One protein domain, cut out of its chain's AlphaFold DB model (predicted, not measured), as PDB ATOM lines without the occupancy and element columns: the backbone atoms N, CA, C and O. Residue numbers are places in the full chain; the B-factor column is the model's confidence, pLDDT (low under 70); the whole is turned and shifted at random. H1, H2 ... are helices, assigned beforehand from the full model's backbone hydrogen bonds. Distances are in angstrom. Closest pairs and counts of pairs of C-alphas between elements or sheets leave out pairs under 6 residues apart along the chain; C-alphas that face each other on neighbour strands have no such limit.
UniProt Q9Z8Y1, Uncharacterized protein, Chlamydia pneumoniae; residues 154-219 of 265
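AT A GLANCE: This is residues 154 to 219 of the 265 residues of an uncharacterized protein of Chlamydia pneumoniae (UniProt Q9Z8Y1). The picture is a flat helical hairpin, H3 and H4 running back along each other and meeting through the early part of H4, with the preceding stretch, residues 154 to 179, arching round it. That arch holds two short helices, H1 near H4 and H2 near H3, while residues 213 to 218 of H4 stick out from the body. You have 66 printed residues with four named helices, in the order H1, H2, H3, H4, and no named strand; the class is all helix. The whole is compact, with a radius of gyration of the C-alphas of 12.3 A, and the C-alphas span 33 by 32 by 14 A.

IN THESE COORDINATES: Find C-alpha 154 at (-17.226, 36.978, 1.426), the first printed residue; here H1 begins, residues 154 to 157. Read on to residues 168 to 171 for H2, also four residues. Next go to C-alpha 180 at (-36.531, 34.143, 18.613), where H3 begins; it holds residues 180 to 192 and measures 18.6 A from first to last C-alpha. H4, the longest helix by residues, holds residues 201 to 218 and measures 24.2 A, ending at C-alpha 218 at (-33.552, 32.374, 3.364).

HOW THE PARTS SIT: Look first at H3 and H4, a helical hairpin: they touch, with residues 203 to 206 alone on the side of H4, and their closest C-alphas are those of Ile 189 and Ser 203, 5.5 A apart. They run opposite ways at a shallow tilt of 16 degrees. H1 and H4 only just touch, with 3 pairs of C-alphas within 8 A, through residues 205 to 209 of H4 alone; the closest C-alphas are those of Leu 155 and Lys 205, 7.1 A apart. H2 is close to H3 but not clearly touching, the closest C-alphas being those of Leu 170 and Cys 190, 6.6 A apart. H1 is apart from H2 and from H3, and H2 is apart from H4. On the backbone, you will find each O i to N i+4 pair within hydrogen-bond range in H3 and H4; H1 and H2 are too short for such a pair, and each has its 1 O i to N i+3 pair within range.

THE WHOLE: The two C-alphas farthest apart are those of Thr 162 and Gly 178, 33.5 A. Residues 154 to 219 run without a cut. The links H1 to H2, H2 to H3 and H3 to H4 are short but not tight, with 10, 8 and 8 residues between the helices. In the B-factor column the mean pLDDT of the printed part is 84.9, and one residue, Gly 219, is under 70.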
ATOM      1  N   ILE A 154     -16.610  35.644   1.486       90.00
ATOM      2  CA  ILE A 154     -17.226  36.978   1.426       90.00
ATOM      3  C   ILE A 154     -16.784  37.820   2.630       90.00
ATOM      4  O   ILE A 154     -16.351  38.954   2.448       90.00
ATOM      5  N   LEU A 155     -16.821  37.260   3.844       89.06
ATOM      6  CA  LEU A 155     -16.398  37.950   5.068       89.06
ATOM      7  C   LEU A 155     -14.929  38.384   5.009       89.06
ATOM      8  O   LEU A 155     -14.600  39.486   5.443       89.06
ATOM      9  N   LYS A 156     -14.049  37.536   4.463       88.12
ATOM     10  CA  LYS A 156     -12.627  37.867   4.278       88.12
ATOM     11  C   LYS A 156     -12.426  39.006   3.280       88.12
ATOM     12  O   LYS A 156     -11.634  39.901   3.545       88.12
ATOM     13  N   ASP A 157     -13.154  38.984   2.167       90.12
ATOM     14  CA  ASP A 157     -13.033  39.999   1.115       90.12
ATOM     15  C   ASP A 157     -13.678  41.345   1.487       90.12
ATOM     16  O   ASP A 157     -13.330  42.366   0.902       90.12
ATOM     17  N   LEU A 158     -14.614  41.357   2.441       87.81
ATOM     18  CA  LEU A 158     -15.263  42.571   2.948       87.81
ATOM     19  C   LEU A 158     -14.363  43.414   3.866       87.81
ATOM     20  O   LEU A 158     -14.748  44.535   4.189       87.81
ATOM     21  N   CYS A 159     -13.204  42.898   4.304       84.00
ATOM     22  CA  CYS A 159     -12.275  43.596   5.208       84.00
ATOM     23  C   CYS A 159     -12.988  44.224   6.422       84.00
ATOM     24  O   CYS A 159     -12.831  45.406   6.735       84.00
ATOM     25  N   ILE A 160     -13.829  43.427   7.086       85.25
ATOM     26  CA  ILE A 160     -14.750  43.846   8.161       85.25
ATOM     27  C   ILE A 160     -14.014  44.486   9.350       85.25
ATOM     28  O   ILE A 160     -14.567  45.314  10.074       85.25
ATOM     29  N   ASP A 161     -12.754  44.118   9.545       83.62
ATOM     30  CA  ASP A 161     -11.838  44.692  10.524       83.62
ATOM     31  C   ASP A 161     -11.609  46.197  10.324       83.62
ATOM     32  O   ASP A 161     -11.432  46.922  11.301       83.62
ATOM     33  N   THR A 162     -11.709  46.690   9.087       85.06
ATOM     34  CA  THR A 162     -11.549  48.117   8.762       85.06
ATOM     35  C   THR A 162     -12.802  48.954   9.036       85.06
ATOM     36  O   THR A 162     -12.723  50.181   9.140       85.06
ATOM     37  N   LEU A 163     -13.967  48.317   9.194       83.81
ATOM     38  CA  LEU A 163     -15.238  49.006   9.386       83.81
ATOM     39  C   LEU A 163     -15.353  49.527  10.826       83.81
ATOM     40  O   LEU A 163     -15.501  48.750  11.773       83.81
ATOM     41  N   LYS A 164     -15.337  50.848  11.017       85.00
ATOM     42  CA  LYS A 164     -15.652  51.460  12.317       85.00
ATOM     43  C   LYS A 164     -17.166  51.528  12.501       85.00
ATOM     44  O   LYS A 164     -17.821  52.402  11.947       85.00
ATOM     45  N   GLN A 165     -17.709  50.603  13.287       83.12
ATOM     46  CA  GLN A 165     -19.135  50.543  13.600       83.12
ATOM     47  C   GLN A 165     -19.346  50.769  15.094       83.12
ATOM     48  O   GLN A 165     -18.831  50.011  15.912       83.12
ATOM     49  N   SER A 166     -20.083  51.824  15.437       84.38
ATOM     50  CA  SER A 166     -20.478  52.101  16.820       84.38
ATOM     51  C   SER A 166     -21.529  51.096  17.280       84.38
ATOM     52  O   SER A 166     -22.400  50.720  16.496       84.38
ATOM     53  N   ASN A 167     -21.486  50.697  18.550       84.94
ATOM     54  CA  ASN A 167     -22.467  49.785  19.131       84.94
ATOM     55  C   ASN A 167     -23.710  50.488  19.716       84.94
ATOM     56  O   ASN A 167     -24.553  49.838  20.328       84.94
ATOM     57  N   LEU A 168     -23.871  51.802  19.503       83.50
ATOM     58  CA  LEU A 168     -24.998  52.586  20.032       83.50
ATOM     59  C   LEU A 168     -26.373  52.014  19.664       83.50
ATOM     60  O   LEU A 168     -27.324  52.155  20.430       83.50
ATOM     61  N   PHE A 169     -26.495  51.363  18.507       80.00
ATOM     62  CA  PHE A 169     -27.751  50.750  18.085       80.00
ATOM     63  C   PHE A 169     -28.142  49.531  18.929       80.00
ATOM     64  O   PHE A 169     -29.331  49.260  19.034       80.00
ATOM     65  N   LEU A 170     -27.184  48.846  19.567       81.75
ATOM     66  CA  LEU A 170     -27.467  47.742  20.493       81.75
ATOM     67  C   LEU A 170     -28.165  48.222  21.771       81.75
ATOM     68  O   LEU A 170     -28.817  47.444  22.451       81.75
ATOM     69  N   LYS A 171     -28.040  49.514  22.102       79.06
ATOM     70  CA  LYS A 171     -28.690  50.125  23.270       79.06
ATOM     71  C   LYS A 171     -30.137  50.534  22.999       79.06
ATOM     72  O   LYS A 171     -30.819  50.985  23.914       79.06
ATOM     73  N   ARG A 172     -30.596  50.451  21.746       81.19
ATOM     74  CA  ARG A 172     -31.990  50.734  21.398       81.19
ATOM     75  C   ARG A 172     -32.830  49.501  21.677       81.19
ATOM     76  O   ARG A 172     -32.424  48.393  21.345       81.19
ATOM     77  N   GLU A 173     -34.018  49.719  22.226       78.69
ATOM     78  CA  GLU A 173     -35.036  48.677  22.263       78.69
ATOM     79  C   GLU A 173     -35.367  48.269  20.825       78.69
ATOM     80  O   GLU A 173     -35.718  49.103  19.985       78.69
ATOM     81  N   MET A 174     -35.184  46.984  20.538       80.31
ATOM     82  CA  MET A 174     -35.561  46.369  19.276       80.31
ATOM     83  C   MET A 174     -36.709  45.404  19.529       80.31
ATOM     84  O   MET A 174     -36.705  44.664  20.514       80.31
ATOM     85  N   ASP A 175     -37.685  45.421  18.630       82.62
ATOM     86  CA  ASP A 175     -38.782  44.470  18.657       82.62
ATOM     87  C   ASP A 175     -38.390  43.211  17.875       82.62
ATOM     88  O   ASP A 175     -38.131  43.267  16.673       82.62
ATOM     89  N   PHE A 176     -38.329  42.083  18.581       84.25
ATOM     90  CA  PHE A 176     -38.066  40.756  18.018       84.25
ATOM     91  C   PHE A 176     -39.309  39.857  18.090       84.25
ATOM     92  O   PHE A 176     -39.190  38.630  18.154       84.25
ATOM     93  N   LEU A 177     -40.514  40.434  18.159       81.69
ATOM     94  CA  LEU A 177     -41.754  39.666  18.214       81.69
ATOM     95  C   LEU A 177     -41.845  38.700  17.020       81.69
ATOM     96  O   LEU A 177     -41.847  39.116  15.867       81.69
ATOM     97  N   GLY A 178     -41.920  37.397  17.309       79.81
ATOM     98  CA  GLY A 178     -41.962  36.336  16.292       79.81
ATOM     99  C   GLY A 178     -40.596  35.859  15.776       79.81
ATOM    100  O   GLY A 178     -40.560  34.939  14.966       79.81
ATOM    101  N   HIS A 179     -39.493  36.420  16.281       84.38
ATOM    102  CA  HIS A 179     -38.129  36.238  15.770       84.38
ATOM    103  C   HIS A 179     -37.145  35.801  16.882       84.38
ATOM    104  O   HIS A 179     -36.263  36.562  17.296       84.38
ATOM    105  N   PRO A 180     -37.318  34.591  17.460       87.44
ATOM    106  CA  PRO A 180     -36.531  34.143  18.613       87.44
ATOM    107  C   PRO A 180     -35.053  33.890  18.278       87.44
ATOM    108  O   PRO A 180     -34.197  34.053  19.149       87.44
ATOM    109  N   GLU A 181     -34.738  33.513  17.037       85.69
ATOM    110  CA  GLU A 181     -33.360  33.279  16.589       85.69
ATOM    111  C   GLU A 181     -32.589  34.596  16.452       85.69
ATOM    112  O   GLU A 181     -31.444  34.701  16.898       85.69
ATOM    113  N   GLU A 182     -33.229  35.626  15.894       87.62
ATOM    114  CA  GLU A 182     -32.673  36.973  15.784       87.62
ATOM    115  C   GLU A 182     -32.475  37.601  17.165       87.62
ATOM    116  O   GLU A 182     -31.441  38.228  17.408       87.62
ATOM    117  N   LYS A 183     -33.406  37.359  18.100       88.94
ATOM    118  CA  LYS A 183     -33.248  37.761  19.500       88.94
ATOM    119  C   LYS A 183     -32.041  37.087  20.151       88.94
ATOM    120  O   LYS A 183     -31.219  37.771  20.751       88.94
ATOM    121  N   ALA A 184     -31.890  35.770  20.003       90.06
ATOM    122  CA  ALA A 184     -30.755  35.043  20.572       90.06
ATOM    123  C   ALA A 184     -29.410  35.533  20.002       90.06
ATOM    124  O   ALA A 184     -28.439  35.702  20.742       90.06
ATOM    125  N   LEU A 185     -29.356  35.815  18.695       90.19
ATOM    126  CA  LEU A 185     -28.194  36.434  18.059       90.19
ATOM    127  C   LEU A 185     -27.913  37.824  18.642       90.19
ATOM    128  O   LEU A 185     -26.768  38.123  18.982       90.19
ATOM    129  N   PHE A 186     -28.935  38.666  18.772       89.50
ATOM    130  CA  PHE A 186     -28.795  40.003  19.334       89.50
ATOM    131  C   PHE A 186     -28.295  39.965  20.782       89.50
ATOM    132  O   PHE A 186     -27.319  40.641  21.105       89.50
ATOM    133  N   ASP A 187     -28.882  39.115  21.624       88.94
ATOM    134  CA  ASP A 187     -28.464  38.915  23.012       88.94
ATOM    135  C   ASP A 187     -27.005  38.432  23.091       88.94
ATOM    136  O   ASP A 187     -26.235  38.909  23.929       88.94
ATOM    137  N   SER A 188     -26.585  37.551  22.171       90.19
ATOM    138  CA  SER A 188     -25.190  37.105  22.072       90.19
ATOM    139  C   SER A 188     -24.239  38.266  21.760       90.19
ATOM    140  O   SER A 188     -23.224  38.422  22.437       90.19
ATOM    141  N   ILE A 189     -24.601  39.147  20.824       90.50
ATOM    142  CA  ILE A 189     -23.807  40.330  20.473       90.50
ATOM    143  C   ILE A 189     -23.762  41.307  21.656       90.50
ATOM    144  O   ILE A 189     -22.689  41.768  22.037       90.50
ATOM    145  N   CYS A 190     -24.897  41.574  22.304       87.94
ATOM    146  CA  CYS A 190     -24.953  42.422  23.498       87.94
ATOM    147  C   CYS A 190     -24.098  41.868  24.645       87.94
ATOM    148  O   CYS A 190     -23.505  42.637  25.400       87.94
ATOM    149  N   SER A 191     -23.995  40.541  24.768       86.88
ATOM    150  CA  SER A 191     -23.157  39.907  25.785       86.88
ATOM    151  C   SER A 191     -21.654  40.100  25.541       86.88
ATOM    152  O   SER A 191     -20.906  40.209  26.514       86.88
ATOM    153  N   ILE A 192     -21.235  40.196  24.272       87.06
ATOM    154  CA  ILE A 192     -19.847  40.445  23.854       87.06
ATOM    155  C   ILE A 192     -19.467  41.919  24.078       87.06
ATOM    156  O   ILE A 192     -18.354  42.222  24.498       87.06
ATOM    157  N   GLU A 193     -20.395  42.845  23.826       85.94
ATOM    158  CA  GLU A 193     -20.119  44.287  23.709       85.94
ATOM    159  C   GLU A 193     -20.339  45.107  24.996       85.94
ATOM    160  O   GLU A 193     -20.396  46.335  24.917       85.94
ATOM    161  N   LYS A 194     -20.470  44.462  26.168       72.19
ATOM    162  CA  LYS A 194     -20.984  45.069  27.418       72.19
ATOM    163  C   LYS A 194     -20.389  46.434  27.802       72.19
ATOM    164  O   LYS A 194     -21.127  47.249  28.345       72.19
ATOM    165  N   ASP A 195     -19.131  46.717  27.454       71.38
ATOM    166  CA  ASP A 195     -18.423  47.939  27.869       71.38
ATOM    167  C   ASP A 195     -17.605  48.621  26.752       71.38
ATOM    168  O   ASP A 195     -16.763  49.478  27.024       71.38
ATOM    169  N   GLN A 196     -17.816  48.255  25.482       76.12
ATOM    170  CA  GLN A 196     -17.094  48.868  24.357       76.12
ATOM    171  C   GLN A 196     -17.915  50.000  23.721       76.12
ATOM    172  O   GLN A 196     -19.133  50.040  23.839       76.12
ATOM    173  N   GLU A 197     -17.269  50.967  23.068       81.88
ATOM    174  CA  GLU A 197     -17.956  51.986  22.245       81.88
ATOM    175  C   GLU A 197     -18.088  51.529  20.779       81.88
ATOM    176  O   GLU A 197     -19.024  51.878  20.049       81.88
ATOM    177  N   TRP A 198     -17.132  50.705  20.357       85.25
ATOM    178  CA  TRP A 198     -16.990  50.195  19.006       85.25
ATOM    179  C   TRP A 198     -17.239  48.705  19.002       85.25
ATOM    180  O   TRP A 198     -16.731  47.992  19.856       85.25
ATOM    181  N   MET A 199     -17.968  48.246  17.994       88.19
ATOM    182  CA  MET A 199     -18.259  46.835  17.834       88.19
ATOM    183  C   MET A 199     -16.978  46.039  17.557       88.19
ATOM    184  O   MET A 199     -16.184  46.401  16.674       88.19
ATOM    185  N   SER A 200     -16.814  44.924  18.265       90.25
ATOM    186  CA  SER A 200     -15.726  43.974  18.051       90.25
ATOM    187  C   SER A 200     -15.802  43.304  16.671       90.25
ATOM    188  O   SER A 200     -16.839  43.276  15.999       90.25
ATOM    189  N   LEU A 201     -14.680  42.740  16.217       89.62
ATOM    190  CA  LEU A 201     -14.635  41.982  14.961       89.62
ATOM    191  C   LEU A 201     -15.564  40.757  14.992       89.62
ATOM    192  O   LEU A 201     -16.141  40.401  13.967       89.62
ATOM    193  N   GLU A 202     -15.700  40.116  16.150       90.19
ATOM    194  CA  GLU A 202     -16.537  38.931  16.335       90.19
ATOM    195  C   GLU A 202     -18.020  39.259  16.153       90.19
ATOM    196  O   GLU A 202     -18.680  38.663  15.302       90.19
ATOM    197  N   SER A 203     -18.509  40.297  16.832       90.31
ATOM    198  CA  SER A 203     -19.883  40.787  16.681       90.31
ATOM    199  C   SER A 203     -20.201  41.211  15.247       90.31
ATOM    200  O   SER A 203     -21.253  40.853  14.710       90.31
ATOM    201  N   LYS A 204     -19.272  41.905  14.568       90.62
ATOM    202  CA  LYS A 204     -19.451  42.262  13.149       90.62
ATOM    203  C   LYS A 204     -19.563  41.023  12.266       90.62
ATOM    204  O   LYS A 204     -20.414  40.984  11.378       90.62
ATOM    205  N   LYS A 205     -18.726  40.003  12.493       91.88
ATOM    206  CA  LYS A 205     -18.792  38.742  11.741       91.88
ATOM    207  C   LYS A 205     -20.121  38.033  11.961       91.88
ATOM    208  O   LYS A 205     -20.707  37.588  10.978       91.88
ATOM    209  N   LEU A 206     -20.610  37.955  13.198       91.38
ATOM    210  CA  LEU A 206     -21.904  37.346  13.517       91.38
ATOM    211  C   LEU A 206     -23.054  38.052  12.788       91.38
ATOM    212  O   LEU A 206     -23.830  37.403  12.085       91.38
ATOM    213  N   LEU A 207     -23.104  39.383  12.872       89.56
ATOM    214  CA  LEU A 207     -24.158  40.191  12.262       89.56
ATOM    215  C   LEU A 207     -24.140  40.105  10.729       89.56
ATOM    216  O   LEU A 207     -25.167  39.840  10.106       89.56
ATOM    217  N   ILE A 208     -22.965  40.258  10.111       90.56
ATOM    218  CA  ILE A 208     -22.824  40.166   8.651       90.56
ATOM    219  C   ILE A 208     -23.113  38.740   8.170       90.56
ATOM    220  O   ILE A 208     -23.765  38.566   7.145       90.56
ATOM    221  N   THR A 209     -22.693  37.709   8.908       91.25
ATOM    222  CA  THR A 209     -23.014  36.311   8.574       91.25
ATOM    223  C   THR A 209     -24.516  36.083   8.558       91.25
ATOM    224  O   THR A 209     -25.029  35.494   7.607       91.25
ATOM    225  N   HIS A 210     -25.222  36.552   9.586       89.88
ATOM    226  CA  HIS A 210     -26.673  36.433   9.654       89.88
ATOM    227  C   HIS A 210     -27.347  37.170   8.490       89.88
ATOM    228  O   HIS A 210     -28.162  36.579   7.786       89.88
ATOM    229  N   PHE A 211     -26.922  38.402   8.194       88.00
ATOM    230  CA  PHE A 211     -27.437  39.173   7.063       88.00
ATOM    231  C   PHE A 211     -27.199  38.484   5.709       88.00
ATOM    232  O   PHE A 211     -28.106  38.400   4.887       88.00
ATOM    233  N   LEU A 212     -26.002  37.933   5.477       88.75
ATOM    234  CA  LEU A 212     -25.682  37.203   4.246       88.75
ATOM    235  C   LEU A 212     -26.490  35.904   4.118       88.75
ATOM    236  O   LEU A 212     -26.922  35.566   3.015       88.75
ATOM    237  N   LYS A 213     -26.714  35.182   5.224       86.06
ATOM    238  CA  LYS A 213     -27.596  34.005   5.240       86.06
ATOM    239  C   LYS A 213     -29.027  34.401   4.903       86.06
ATOM    240  O   LYS A 213     -29.628  33.783   4.033       86.06
ATOM    241  N   TYR A 214     -29.539  35.453   5.530       83.62
ATOM    242  CA  TYR A 214     -30.871  35.949   5.227       83.62
ATOM    243  C   TYR A 214     -30.983  36.350   3.754       83.62
ATOM    244  O   TYR A 214     -31.853  35.853   3.062       83.62
ATOM    245  N   LEU A 215     -30.056  37.148   3.221       82.88
ATOM    246  CA  LEU A 215     -30.115  37.598   1.828       82.88
ATOM    247  C   LEU A 215     -30.039  36.469   0.800       82.88
ATOM    248  O   LEU A 215     -30.742  36.517  -0.206       82.88
ATOM    249  N   PHE A 216     -29.149  35.496   0.999       80.50
ATOM    250  CA  PHE A 216     -28.813  34.544  -0.061       80.50
ATOM    251  C   PHE A 216     -29.302  33.114   0.175       80.50
ATOM    252  O   PHE A 216     -29.280  32.309  -0.755       80.50
ATOM    253  N   VAL A 217     -29.715  32.777   1.394       73.44
ATOM    254  CA  VAL A 217     -30.204  31.436   1.745       73.44
ATOM    255  C   VAL A 217     -31.703  31.482   2.005       73.44
ATOM    256  O   VAL A 217     -32.431  30.724   1.376       73.44
ATOM    257  N   SER A 218     -32.163  32.386   2.875       71.38
ATOM    258  CA  SER A 218     -33.552  32.374   3.364       71.38
ATOM    259  C   SER A 218     -34.493  33.349   2.645       71.38
ATOM    260  O   SER A 218     -35.676  33.074   2.520       71.38
ATOM    261  N   GLY A 219     -33.994  34.497   2.188       60.00
ATOM    262  CA  GLY A 219     -34.800  35.648   1.759       60.00
ATOM    263  C   GLY A 219     -35.105  35.712   0.263       60.00
ATOM    264  O   GLY A 219     -35.820  36.609  -0.175       60.00
TER     265      GLY A 219